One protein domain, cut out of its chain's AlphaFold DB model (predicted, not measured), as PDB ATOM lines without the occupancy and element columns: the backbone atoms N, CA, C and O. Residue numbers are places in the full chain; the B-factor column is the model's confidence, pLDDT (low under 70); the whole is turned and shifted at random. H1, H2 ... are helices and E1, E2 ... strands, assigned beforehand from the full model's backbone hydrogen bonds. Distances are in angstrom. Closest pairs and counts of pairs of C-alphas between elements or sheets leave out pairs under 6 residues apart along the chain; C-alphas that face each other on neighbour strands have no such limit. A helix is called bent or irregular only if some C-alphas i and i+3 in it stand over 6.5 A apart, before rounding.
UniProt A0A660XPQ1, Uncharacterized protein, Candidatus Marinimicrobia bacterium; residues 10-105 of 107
ATOM      1  N   GLU A  10     251.069 210.991 187.339       94.75
ATOM      2  CA  GLU A  10     250.648 209.615 187.590       94.75
ATOM      3  C   GLU A  10     250.381 208.882 186.273       94.75
ATOM      4  O   GLU A  10     250.818 207.742 186.119       94.75
ATOM      5  N   LYS A  11     249.748 209.553 185.299       94.50
ATOM      6  CA  LYS A  11     249.524 208.996 183.959       94.50
ATOM      7  C   LYS A  11     250.837 208.786 183.195       94.50
ATOM      8  O   LYS A  11     251.006 207.775 182.522       94.50
ATOM      9  N   GLU A  12     251.798 209.688 183.356       94.81
ATOM     10  CA  GLU A  12     253.145 209.521 182.802       94.81
ATOM     11  C   GLU A  12     253.905 208.347 183.456       94.81
ATOM     12  O   GLU A  12     254.537 207.544 182.770       94.81
ATOM     13  N   ILE A  13     253.807 208.186 184.778       95.44
ATOM     14  CA  ILE A  13     254.372 207.028 185.489       95.44
ATOM     15  C   ILE A  13     253.726 205.726 185.002       95.44
ATOM     16  O   ILE A  13     254.414 204.714 184.847       95.44
ATOM     17  N   GLU A  14     252.416 205.734 184.767       95.81
ATOM     18  CA  GLU A  14     251.688 204.603 184.202       95.81
ATOM     19  C   GLU A  14     252.210 204.233 182.810       95.81
ATOM     20  O   GLU A  14     252.496 203.056 182.587       95.81
ATOM     21  N   PHE A  15     252.430 205.215 181.927       96.31
ATOM     22  CA  PHE A  15     253.073 204.996 180.628       96.31
ATOM     23  C   PHE A  15     254.404 204.247 180.784       96.31
ATOM     24  O   PHE A  15     254.591 203.187 180.184       96.31
ATOM     25  N   PHE A  16     255.307 204.739 181.640       96.06
ATOM     26  CA  PHE A  16     256.607 204.096 181.844       96.06
ATOM     27  C   PHE A  16     256.479 202.671 182.399       96.06
ATOM     28  O   PHE A  16     257.202 201.773 181.966       96.06
ATOM     29  N   LYS A  17     255.561 202.443 183.345       95.69
ATOM     30  CA  LYS A  17     255.322 201.114 183.930       95.69
ATOM     31  C   LYS A  17     254.785 200.124 182.903       95.69
ATOM     32  O   LYS A  17     255.263 198.996 182.870       95.69
ATOM     33  N   GLN A  18     253.821 200.534 182.082       95.56
ATOM     34  CA  GLN A  18     253.255 199.671 181.048       95.56
ATOM     35  C   GLN A  18     254.288 199.370 179.964       95.56
ATOM     36  O   GLN A  18     254.506 198.200 179.659       95.56
ATOM     37  N   ALA A  19     254.973 200.397 179.448       95.38
ATOM     38  CA  ALA A  19     255.976 200.246 178.396       95.38
ATOM     39  C   ALA A  19     257.083 199.257 178.784       95.38
ATOM     40  O   ALA A  19     257.437 198.374 178.003       95.38
ATOM     41  N   ARG A  20     257.578 199.334 180.026       94.81
ATOM     42  CA  ARG A  20     258.622 198.431 180.538       94.81
ATOM     43  C   ARG A  20     258.284 196.941 180.488       94.81
ATOM     44  O   ARG A  20     259.204 196.136 180.577       94.81
ATOM     45  N   ASN A  21     257.015 196.564 180.352       94.38
ATOM     46  CA  ASN A  21     256.635 195.156 180.250       94.38
ATOM     47  C   ASN A  21     257.003 194.536 178.893       94.38
ATOM     48  O   ASN A  21     257.006 193.314 178.778       94.38
ATOM     49  N   PHE A  22     257.282 195.352 177.871       93.25
ATOM     50  CA  PHE A  22     257.487 194.873 176.502       93.25
ATOM     51  C   PHE A  22     258.640 195.554 175.746       93.25
ATOM     52  O   PHE A  22     258.913 195.172 174.610       93.25
ATOM     53  N   VAL A  23     259.345 196.521 176.349       94.50
ATOM     54  CA  VAL A  23     260.545 197.151 175.761       94.50
ATOM     55  C   VAL A  23     261.713 197.185 176.739       94.50
ATOM     56  O   VAL A  23     261.521 197.144 177.957       94.50
ATOM     57  N   THR A  24     262.936 197.307 176.216       94.94
ATOM     58  CA  THR A  24     264.132 197.447 177.057       94.94
ATOM     59  C   THR A  24     264.262 198.857 177.641       94.94
ATOM     60  O   THR A  24     263.647 199.820 177.170       94.94
ATOM     61  N   SER A  25     265.095 199.009 178.675       94.00
ATOM     62  CA  SER A  25     265.339 200.311 179.309       94.00
ATOM     63  C   SER A  25     265.920 201.331 178.328       94.00
ATOM     64  O   SER A  25     265.534 202.491 178.361       94.00
ATOM     65  N   GLU A  26     266.790 200.904 177.417       93.25
ATOM     66  CA  GLU A  26     267.438 201.732 176.395       93.25
ATOM     67  C   GLU A  26     266.455 202.224 175.331       93.25
ATOM     68  O   GLU A  26     266.699 203.248 174.699       93.25
ATOM     69  N   GLN A  27     265.334 201.524 175.136       94.44
ATOM     70  CA  GLN A  27     264.267 201.967 174.240       94.44
ATOM     71  C   GLN A  27     263.343 203.004 174.896       94.44
ATOM     72  O   GLN A  27     262.649 203.734 174.181       94.44
ATOM     73  N   LEU A  28     263.337 203.081 176.231       95.75
ATOM     74  CA  LEU A  28     262.390 203.875 177.020       95.75
ATOM     75  C   LEU A  28     263.029 205.062 177.762       95.75
ATOM     76  O   LEU A  28     262.368 206.081 177.988       95.75
ATOM     77  N   PHE A  29     264.311 204.963 178.103       95.69
ATOM     78  CA  PHE A  29     265.060 205.951 178.869       95.69
ATOM     79  C   PHE A  29     266.328 206.377 178.135       95.69
ATOM     80  O   PHE A  29     266.961 205.606 177.419       95.69
ATOM     81  N   TYR A  30     266.733 207.620 178.362       95.56
ATOM     82  CA  TYR A  30     268.032 208.106 177.933       95.56
ATOM     83  C   TYR A  30     269.134 207.459 178.768       95.56
ATOM     84  O   TYR A  30     269.035 207.435 179.996       95.56
ATOM     85  N   LEU A  31     270.196 206.996 178.111       94.69
ATOM     86  CA  LEU A  31     271.413 206.531 178.766       94.69
ATOM     87  C   LEU A  31     272.465 207.644 178.738       94.69
ATOM     88  O   LEU A  31     272.773 208.194 177.680       94.69
ATOM     89  N   SER A  32     272.972 207.989 179.913       94.31
ATOM     90  CA  SER A  32     274.013 209.002 180.111       94.31
ATOM     91  C   SER A  32     275.425 208.423 180.051       94.31
ATOM     92  O   SER A  32     275.617 207.212 180.143       94.31
ATOM     93  N   ASP A  33     276.419 209.310 179.980       92.75
ATOM     94  CA  ASP A  33     277.840 208.945 179.893       92.75
ATOM     95  C   ASP A  33     278.343 208.176 181.137       92.75
ATOM     96  O   ASP A  33     279.361 207.493 181.076       92.75
ATOM     97  N   ASN A  34     277.632 208.263 182.270       92.12
ATOM     98  CA  ASN A  34     277.932 207.532 183.507       92.12
ATOM     99  C   ASN A  34     277.028 206.298 183.721       92.12
ATOM    100  O   ASN A  34     276.871 205.840 184.853       92.12
ATOM    101  N   ASN A  35     276.427 205.773 182.649       91.69
ATOM    102  CA  ASN A  35     275.531 204.612 182.652       91.69
ATOM    103  C   ASN A  35     274.277 204.757 183.538       91.69
ATOM    104  O   ASN A  35     273.730 203.765 184.023       91.69
ATOM    105  N   GLN A  36     273.783 205.980 183.743       94.19
ATOM    106  CA  GLN A  36     272.506 206.222 184.422       94.19
ATOM    107  C   GLN A  36     271.365 206.419 183.421       94.19
ATOM    108  O   GLN A  36     271.529 207.109 182.409       94.19
ATOM    109  N   TYR A  37     270.201 205.852 183.749       95.19
ATOM    110  CA  TYR A  37     268.970 205.992 182.977       95.19
ATOM    111  C   TYR A  37     268.148 207.203 183.417       95.19
ATOM    112  O   TYR A  37     267.917 207.414 184.608       95.19
ATOM    113  N   TYR A  38     267.643 207.954 182.441       95.06
ATOM    114  CA  TYR A  38     266.821 209.139 182.660       95.06
ATOM    115  C   TYR A  38     265.544 209.101 181.816       95.06
ATOM    116  O   TYR A  38     265.591 208.894 180.606       95.06
ATOM    117  N   ALA A  39     264.391 209.390 182.427       93.75
ATOM    118  CA  ALA A  39     263.159 209.681 181.681       93.75
ATOM    119  C   ALA A  39     263.289 210.990 180.884       93.75
ATOM    120  O   ALA A  39     262.881 211.074 179.727       93.75
ATOM    121  N   TYR A  40     263.941 211.984 181.483       93.50
ATOM    122  CA  TYR A  40     264.218 213.284 180.885       93.50
ATOM    123  C   TYR A  40     265.619 213.732 181.257       93.50
ATOM    124  O   TYR A  40     266.045 213.543 182.397       93.50
ATOM    125  N   TRP A  41     266.320 214.365 180.318       95.31
ATOM    126  CA  TRP A  41     267.616 214.963 180.608       95.31
ATOM    127  C   TRP A  41     267.490 216.009 181.724       95.31
ATOM    128  O   TRP A  41     266.731 216.972 181.568       95.31
ATOM    129  N   PRO A  42     268.241 215.876 182.833       94.44
ATOM    130  CA  PRO A  42     268.277 216.908 183.858       94.44
ATOM    131  C   PRO A  42     268.755 218.239 183.270       94.44
ATOM    132  O   PRO A  42     269.681 218.267 182.457       94.44
ATOM    133  N   LYS A  43     268.189 219.364 183.725       93.88
ATOM    134  CA  LYS A  43     268.633 220.706 183.290       93.88
ATOM    135  C   LYS A  43     270.117 220.954 183.582       93.88
ATOM    136  O   LYS A  43     270.783 221.665 182.841       93.88
ATOM    137  N   SER A  44     270.630 220.348 184.648       94.69
ATOM    138  CA  SER A  44     272.032 220.410 185.060       94.69
ATOM    139  C   SER A  44     272.955 219.463 184.284       94.69
ATOM    140  O   SER A  44     274.166 219.509 184.494       94.69
ATOM    141  N   TYR A  45     272.431 218.607 183.397       95.00
ATOM    142  CA  TYR A  45     273.235 217.615 182.687       95.00
ATOM    143  C   TYR A  45     274.120 218.267 181.617       95.00
ATOM    144  O   TYR A  45     273.624 218.840 180.635       95.00
ATOM    145  N   ARG A  46     275.439 218.146 181.807       93.38
ATOM    146  CA  ARG A  46     276.481 218.739 180.949       93.38
ATOM    147  C   ARG A  46     277.115 217.758 179.956       93.38
ATOM    148  O   ARG A  46     277.851 218.206 179.086       93.38
ATOM    149  N   GLY A  47     276.845 216.459 180.091       93.06
ATOM    150  CA  GLY A  47     277.366 215.425 179.193       93.06
ATOM    151  C   GLY A  47     276.692 215.423 177.821       93.06
ATOM    152  O   GLY A  47     275.816 216.252 177.526       93.06
ATOM    153  N   LYS A  48     277.069 214.454 176.982       92.38
ATOM    154  CA  LYS A  48     276.477 214.303 175.649       92.38
ATOM    155  C   LYS A  48     275.025 213.847 175.782       92.38
ATOM    156  O   LYS A  48     274.721 212.891 176.489       92.38
ATOM    157  N   LYS A  49     274.115 214.544 175.100       94.31
ATOM    158  CA  LYS A  49     272.697 214.174 175.040       94.31
ATOM    159  C   LYS A  49     272.445 213.360 173.778       94.31
ATOM    160  O   LYS A  49     272.772 213.803 172.679       94.31
ATOM    161  N   SER A  50     271.863 212.180 173.942       90.69
ATOM    162  CA  SER A  50     271.366 211.353 172.845       90.69
ATOM    163  C   SER A  50     269.886 211.629 172.575       90.69
ATOM    164  O   SER A  50     269.152 212.147 173.426       90.69
ATOM    165  N   THR A  51     269.446 211.285 171.366       91.06
ATOM    166  CA  THR A  51     268.029 211.238 170.996       91.06
ATOM    167  C   THR A  51     267.467 209.849 171.266       91.06
ATOM    168  O   THR A  51     268.144 208.860 171.000       91.06
ATOM    169  N   LEU A  52     266.213 209.773 171.710       92.62
ATOM    170  CA  LEU A  52     265.522 208.516 171.992       92.62
ATOM    171  C   LEU A  52     264.309 208.370 171.067       92.62
ATOM    172  O   LEU A  52     263.180 208.662 171.453       92.62
ATOM    173  N   GLN A  53     264.561 207.975 169.817       89.69
ATOM    174  CA  GLN A  53     263.516 207.900 168.786       89.69
ATOM    175  C   GLN A  53     262.527 206.758 169.036       89.69
ATOM    176  O   GLN A  53     261.333 206.920 168.802       89.69
ATOM    177  N   SER A  54     263.003 205.639 169.588       89.69
ATOM    178  CA  SER A  54     262.179 204.472 169.928       89.69
ATOM    179  C   SER A  54     260.996 204.815 170.832       89.69
ATOM    180  O   SER A  54     259.937 204.208 170.714       89.69
ATOM    181  N   ARG A  55     261.144 205.812 171.714       93.69
ATOM    182  CA  ARG A  55     260.090 206.199 172.652       93.69
ATOM    183  C   ARG A  55     258.921 206.921 171.985       93.69
ATOM    184  O   ARG A  55     257.812 206.834 172.499       93.69
ATOM    185  N   ASN A  56     259.135 207.604 170.861       91.06
ATOM    186  CA  ASN A  56     258.084 208.400 170.222       91.06
ATOM    187  C   ASN A  56     256.902 207.523 169.794       91.06
ATOM    188  O   ASN A  56     255.762 207.839 170.121       91.06
ATOM    189  N   SER A  57     257.176 206.375 169.169       89.88
ATOM    190  CA  SER A  57     256.138 205.406 168.795       89.88
ATOM    191  C   SER A  57     255.431 204.803 170.015       89.88
ATOM    192  O   SER A  57     254.227 204.576 169.981       89.88
ATOM    193  N   LEU A  58     256.155 204.582 171.120       93.75
ATOM    194  CA  LEU A  58     255.573 204.055 172.361       93.75
ATOM    195  C   LEU A  58     254.616 205.054 173.015       93.75
ATOM    196  O   LEU A  58     253.539 204.665 173.464       93.75
ATOM    197  N   ILE A  59     255.016 206.328 173.073       93.50
ATOM    198  CA  ILE A  59     254.168 207.401 173.599       93.50
ATOM    199  C   ILE A  59     252.929 207.547 172.718       93.50
ATOM    200  O   ILE A  59     251.839 207.573 173.275       93.50
ATOM    201  N   GLY A  60     253.085 207.564 171.388       92.19
ATOM    202  CA  GLY A  60     251.970 207.652 170.436       92.19
ATOM    203  C   GLY A  60     250.900 206.593 170.697       92.19
ATOM    204  O   GLY A  60     249.777 206.935 171.068       92.19
ATOM    205  N   ASN A  61     251.293 205.314 170.667       91.19
ATOM    206  CA  ASN A  61     250.391 204.189 170.933       91.19
ATOM    207  C   ASN A  61     249.691 204.297 172.300       91.19
ATOM    208  O   ASN A  61     248.500 204.009 172.430       91.19
ATOM    209  N   PHE A  62     250.423 204.703 173.343       94.38
ATOM    210  CA  PHE A  62     249.846 204.876 174.676       94.38
ATOM    211  C   PHE A  62     248.822 206.016 174.710       94.38
ATOM    212  O   PHE A  62     247.753 205.870 175.303       94.38
ATOM    213  N   THR A  63     249.131 207.148 174.073       94.12
ATOM    214  CA  THR A  63     248.246 208.317 174.041       94.12
ATOM    215  C   THR A  63     247.003 208.098 173.184       94.12
ATOM    216  O   THR A  63     245.936 208.582 173.561       94.12
ATOM    217  N   GLU A  64     247.094 207.327 172.098       94.31
ATOM    218  CA  GLU A  64     245.933 206.913 171.297       94.31
ATOM    219  C   GLU A  64     244.969 206.074 172.137       94.31
ATOM    220  O   GLU A  64     243.792 206.417 172.261       94.31
ATOM    221  N   LYS A  65     245.482 205.044 172.823       93.44
ATOM    222  CA  LYS A  65     244.677 204.224 173.735       93.44
ATOM    223  C   LYS A  65     244.045 205.059 174.852       93.44
ATOM    224  O   LYS A  65     242.851 204.939 175.112       93.44
ATOM    225  N   TYR A  66     244.833 205.923 175.494       94.75
ATOM    226  CA  TYR A  66     244.339 206.826 176.536       94.75
ATOM    227  C   TYR A  66     243.185 207.702 176.031       94.75
ATOM    228  O   TYR A  66     242.218 207.948 176.750       94.75
ATOM    229  N   SER A  67     243.279 208.156 174.785       94.69
ATOM    230  CA  SER A  67     242.273 209.002 174.158       94.69
ATOM    231  C   SER A  67     241.011 208.217 173.790       94.69
ATOM    232  O   SER A  67     239.915 208.740 173.972       94.69
ATOM    233  N   VAL A  68     241.130 206.952 173.368       95.19
ATOM    234  CA  VAL A  68     239.977 206.045 173.231       95.19
ATOM    235  C   VAL A  68     239.250 205.903 174.566       95.19
ATOM    236  O   VAL A  68     238.047 206.148 174.622       95.19
ATOM    237  N   ASP A  69     239.972 205.597 175.647       93.31
ATOM    238  CA  ASP A  69     239.381 205.429 176.981       93.31
ATOM    239  C   ASP A  69     238.690 206.721 177.462       93.31
ATOM    240  O   ASP A  69     237.591 206.680 178.018       93.31
ATOM    241  N   LEU A  70     239.304 207.882 177.200       93.56
ATOM    242  CA  LEU A  70     238.748 209.199 177.516       93.56
ATOM    243  C   LEU A  70     237.458 209.492 176.735       93.56
ATOM    244  O   LEU A  70     236.499 210.024 177.298       93.56
ATOM    245  N   LEU A  71     237.447 209.186 175.438       95.25
ATOM    246  CA  LEU A  71     236.346 209.509 174.532       95.25
ATOM    247  C   LEU A  71     235.233 208.460 174.548       95.25
ATOM    248  O   LEU A  71     234.141 208.738 174.055       95.25
ATOM    249  N   GLN A  72     235.463 207.283 175.132       95.12
ATOM    250  CA  GLN A  72     234.498 206.188 175.121       95.12
ATOM    251  C   GLN A  72     233.172 206.559 175.802       95.12
ATOM    252  O   GLN A  72     232.110 206.182 175.308       95.12
ATOM    253  N   GLU A  73     233.205 207.325 176.900       93.62
ATOM    254  CA  GLU A  73     231.982 207.817 177.560       93.62
ATOM    255  C   GLU A  73     231.150 208.700 176.617       93.62
ATOM    256  O   GLU A  73     229.931 208.545 176.528       93.62
ATOM    257  N   PHE A  74     231.811 209.592 175.874       95.38
ATOM    258  CA  PHE A  74     231.149 210.442 174.890       95.38
ATOM    259  C   PHE A  74     230.628 209.628 173.702       95.38
ATOM    260  O   PHE A  74     229.468 209.787 173.326       95.38
ATOM    261  N   ALA A  75     231.432 208.713 173.155       96.50
ATOM    262  CA  ALA A  75     231.024 207.840 172.058       96.50
ATOM    263  C   ALA A  75     229.758 207.044 172.420       96.50
ATOM    264  O   ALA A  75     228.794 207.030 171.656       96.50
ATOM    265  N   ASN A  76     229.704 206.486 173.633       95.81
ATOM    266  CA  ASN A  76     228.523 205.779 174.128       95.81
ATOM    267  C   ASN A  76     227.280 206.684 174.174       95.81
ATOM    268  O   ASN A  76     226.187 206.228 173.847       95.81
ATOM    269  N   SER A  77     227.432 207.966 174.533       96.88
ATOM    270  CA  SER A  77     226.309 208.920 174.600       96.88
ATOM    271  C   SER A  77     225.650 209.200 173.244       96.88
ATOM    272  O   SER A  77     224.486 209.596 173.201       96.88
ATOM    273  N   ILE A  78     226.366 208.945 172.143       96.69
ATOM    274  CA  ILE A  78     225.873 209.078 170.765       96.69
ATOM    275  C   ILE A  78     225.661 207.718 170.075       96.69
ATOM    276  O   ILE A  78     225.531 207.665 168.855       96.69
ATOM    277  N   ASN A  79     225.593 206.619 170.838       96.81
ATOM    278  CA  ASN A  79     225.470 205.243 170.330       96.81
ATOM    279  C   ASN A  79     226.595 204.848 169.346       96.81
ATOM    280  O   ASN A  79     226.346 204.210 168.320       96.81
ATOM    281  N   CYS A  80     227.831 205.236 169.667       97.25
ATOM    282  CA  CYS A  80     229.047 204.907 168.926       97.25
ATOM    283  C   CYS A  80     230.099 204.224 169.816       97.25
ATOM    284  O   CYS A  80     230.008 204.200 171.043       97.25
ATOM    285  N   TYR A  81     231.162 203.740 169.177       96.12
ATOM    286  CA  TYR A  81     232.378 203.216 169.791       96.12
ATOM    287  C   TYR A  81     233.575 204.080 169.406       96.12
ATOM    288  O   TYR A  81     233.705 204.431 168.236       96.12
ATOM    289  N   ALA A  82     234.455 204.393 170.361       96.56
ATOM    290  CA  ALA A  82     235.759 204.970 170.057       96.56
ATOM    291  C   ALA A  82     236.709 203.837 169.649       96.56
ATOM    292  O   ALA A  82     236.923 202.897 170.413       96.56
ATOM    293  N   VAL A  83     237.246 203.901 168.431       93.88
ATOM    294  CA  VAL A  83     238.112 202.859 167.864       93.88
ATOM    295  C   VAL A  83     239.421 203.490 167.413       93.88
ATOM    296  O   VAL A  83     239.401 204.510 166.729       93.88
ATOM    297  N   GLN A  84     240.546 202.891 167.811       94.06
ATOM    298  CA  GLN A  84     241.888 203.339 167.426       94.06
ATOM    299  C   GLN A  84     242.336 202.769 166.075       94.06
ATOM    300  O   GLN A  84     241.912 201.674 165.696       94.06
ATOM    301  N   SER A  85     243.253 203.472 165.408       92.88
ATOM    302  CA  SER A  85     243.984 202.997 164.221       92.88
ATOM    303  C   SER A  85     243.072 202.491 163.089       92.88
ATOM    304  O   SER A  85     243.321 201.447 162.481       92.88
ATOM    305  N   VAL A  86     241.985 203.218 162.809       93.25
ATOM    306  CA  VAL A  86     240.970 202.805 161.828       93.25
ATOM    307  C   VAL A  86     241.433 203.087 160.402       93.25
ATOM    308  O   VAL A  86     241.884 204.185 160.073       93.25
ATOM    309  N   ILE A  87     241.260 202.087 159.541       95.06
ATOM    310  CA  ILE A  87     241.546 202.145 158.107       95.06
ATOM    311  C   ILE A  87     240.217 202.264 157.355       95.06
ATOM    312  O   ILE A  87     239.292 201.490 157.591       95.06
ATOM    313  N   CYS A  88     240.135 203.221 156.435       94.06
ATOM    314  CA  CYS A  88     239.010 203.426 155.526       94.06
ATOM    315  C   CYS A  88     239.552 204.013 154.217       94.06
ATOM    316  O   CYS A  88     239.750 205.226 154.079       94.06
ATOM    317  N   ASN A  89     239.849 203.128 153.264       95.38
ATOM    318  CA  ASN A  89     240.497 203.499 152.004       95.38
ATOM    319  C   ASN A  89     239.625 204.452 151.170       95.38
ATOM    320  O   ASN A  89     240.157 205.290 150.447       95.38
ATOM    321  N   GLU A  90     238.302 204.365 151.311       95.56
ATOM    322  CA  GLU A  90     237.303 205.179 150.617       95.56
ATOM    323  C   GLU A  90     237.438 206.677 150.920       95.56
ATOM    324  O   GLU A  90     237.105 207.505 150.075       95.56
ATOM    325  N   ILE A  91     237.958 207.025 152.102       93.31
ATOM    326  CA  ILE A  91     238.219 208.412 152.519       93.31
ATOM    327  C   ILE A  91     239.716 208.706 152.688       93.31
ATOM    328  O   ILE A  91     240.091 209.702 153.302       93.31
ATOM    329  N   GLY A  92     240.586 207.850 152.143       94.50
ATOM    330  CA  GLY A  92     242.037 208.053 152.149       94.50
ATOM    331  C   GLY A  92     242.750 207.690 153.456       94.50
ATOM    332  O   GLY A  92     243.942 207.966 153.586       94.50
ATOM    333  N   LEU A  93     242.070 207.039 154.405       95.44
ATOM    334  CA  LEU A  93     242.692 206.492 155.614       95.44
ATOM    335  C   LEU A  93     243.299 205.124 155.293       95.44
ATOM    336  O   LEU A  93     242.642 204.091 155.408       95.44
ATOM    337  N   THR A  94     244.543 205.127 154.826       95.88
ATOM    338  CA  THR A  94     245.260 203.913 154.400       95.88
ATOM    339  C   THR A  94     245.966 203.225 155.576       95.88
ATOM    340  O   THR A  94     246.173 203.853 156.610       95.88
ATOM    341  N   PRO A  95     246.452 201.976 155.433       94.81
ATOM    342  CA  PRO A  95     247.254 201.324 156.476       94.81
ATOM    343  C   PRO A  95     248.528 202.083 156.888       94.81
ATOM    344  O   PRO A  95     249.015 201.899 157.999       94.81
ATOM    345  N   ASN A  96     249.072 202.935 156.010       93.81
ATOM    346  CA  ASN A  96     250.256 203.756 156.296       93.81
ATOM    347  C   ASN A  96     249.920 205.060 157.033       93.81
ATOM    348  O   ASN A  96     250.818 205.736 157.526       93.81
ATOM    349  N   SER A  97     248.644 205.442 157.049       92.75
ATOM    350  CA  SER A  97     248.140 206.654 157.686       92.75
ATOM    351  C   SER A  97     246.696 206.411 158.138       92.75
ATOM    352  O   SER A  97     245.772 207.006 157.569       92.75
ATOM    353  N   PRO A  98     246.478 205.484 159.093       94.88
ATOM    354  CA  PRO A  98     245.154 205.254 159.650       94.88
ATOM    355  C   PRO A  98     244.700 206.492 160.429       94.88
ATOM    356  O   PRO A  98     245.506 207.353 160.778       94.88
ATOM    357  N   ALA A  99     243.406 206.585 160.721       94.38
ATOM    358  CA  ALA A  99     242.945 207.565 161.695       94.38
ATOM    359  C   ALA A  99     243.351 207.127 163.103       94.38
ATOM    360  O   ALA A  99     243.135 205.971 163.474       94.38
ATOM    361  N   ASP A 100     243.852 208.071 163.898       93.25
ATOM    362  CA  ASP A 100     244.202 207.833 165.299       93.25
ATOM    363  C   ASP A 100     242.986 207.305 166.074       93.25
ATOM    364  O   ASP A 100     243.083 206.294 166.768       93.25
ATOM    365  N   ILE A 101     241.825 207.966 165.928       94.44
ATOM    366  CA  ILE A 101     240.559 207.609 166.590       94.44
ATOM    367  C   ILE A 101     239.368 207.929 165.685       94.44
ATOM    368  O   ILE A 101     239.291 209.014 165.108       94.44
ATOM    369  N   VAL A 102     238.395 207.019 165.625       94.56
ATOM    370  CA  VAL A 102     237.114 207.210 164.927       94.56
ATOM    371  C   VAL A 102     235.953 206.824 165.841       94.56
ATOM    372  O   VAL A 102     236.089 205.941 166.692       94.56
ATOM    373  N   PHE A 103     234.802 207.481 165.665       96.12
ATOM    374  CA  PHE A 103     233.531 207.036 166.232       96.12
ATOM    375  C   PHE A 103     232.757 206.203 165.218       96.12
ATOM    376  O   PHE A 103     232.341 206.713 164.180       96.12
ATOM    377  N   CYS A 104     232.546 204.931 165.541       94.62
ATOM    378  CA  CYS A 104     231.853 203.983 164.675       94.62
ATOM    379  C   CYS A 104     230.546 203.523 165.328       94.62
ATOM    380  O   CYS A 104     230.521 203.247 166.525       94.62
ATOM    381  N   HIS A 105     229.469 203.377 164.554       92.38
ATOM    382  CA  HIS A 105     228.217 202.782 165.050       92.38
ATOM    383  C   HIS A 105     228.293 201.252 165.200       92.38
ATOM    384  O   HIS A 105     227.478 200.654 165.897       92.38
TER     385      HIS A 105
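AT A GLANCE: This is residues 10 to 105 of the 107 residues of an uncharacterized protein of Candidatus Marinimicrobia bacterium (UniProt A0A660XPQ1). One long helix, H3, makes the spine of an elongated, loose shape; the strand hairpin E1 and E2 folds back beside its residues 60 to 76, and the short helices H1 and H2 lie toward its other end. Beyond the start of H3, the long link of residues 29 to 53 continues the length as loops, while residues 87 to 98 form a second long loop between the two strands. The printed part has 96 residues, with three named helices and two named strands in the order H1, H2, H3, E1, E2. The sheet has the order E1 - E2 and is antiparallel, and the class is mixed, helices and strands. The radius of gyration of the C-alphas is 17.7 A, and the spans are 53 by 29 by 24 A.

HOW THE PARTS SIT: H1, residues 10 to 19, and H2, residues 25 to 28, are close but not clearly touching; their closest C-alphas, of Ala 19 and Leu 28, are 7.5 A apart. H3, residues 54 to 77, only just touches H1, with 3 pairs of C-alphas within 8 A, using its residues 58 to 62 alone. The closest are those of Phe 15 and Phe 62, 6.8 A apart, and the two helices run opposite ways at a steep tilt of 60 degrees. H3 touches H2 with residues 54 to 55 alone; the closest C-alphas, of Gln 27 and Ser 54, are 5.4 A apart. H3 has a kink of 37 degrees near residue 71 and is irregular, but only just: C-alphas 70 and 73 are 6.9 A apart. E1, residues 81 to 86, comes closest to H3 at the C-alphas of Tyr 81 and Ala 75, 5.3 A apart. E2, residues 99 to 104, comes closest to H3 at those of Asp 100 and Glu 64, 6.3 A apart. E1 and E2 form a hairpin, antiparallel at 147 degrees, with N 81 and O 104 at 2.8 A and N 102 and O 83 at 2.9 A, within hydrogen-bond range. H1 and H2 are apart from both strands. Every O i to N i+4 pair is within range in H1 and 17 of 20 are in H3, while H2 is too short for such a pair.

IN THESE COORDINATES: H1 measures 14.2 A from first to last C-alpha and begins at C-alpha 10 at (250.648, 209.615, 187.590). H2 measures 5.2 A. H3 measures 36.4 A, from C-alpha 54 at (262.179, 204.472, 169.928) to C-alpha 77. E1 measures 11.7 A and E2 12.0 A, ending at C-alpha 104 at (231.853, 203.983, 164.675).

THE WHOLE: The two C-alphas farthest apart are those of Asn 34 and Asn 79, 54.1 A. The links H2 to H3 and E1 to E2 are long. The printed part has no cut; its mean pLDDT is 94.2, and no printed residue is under 70.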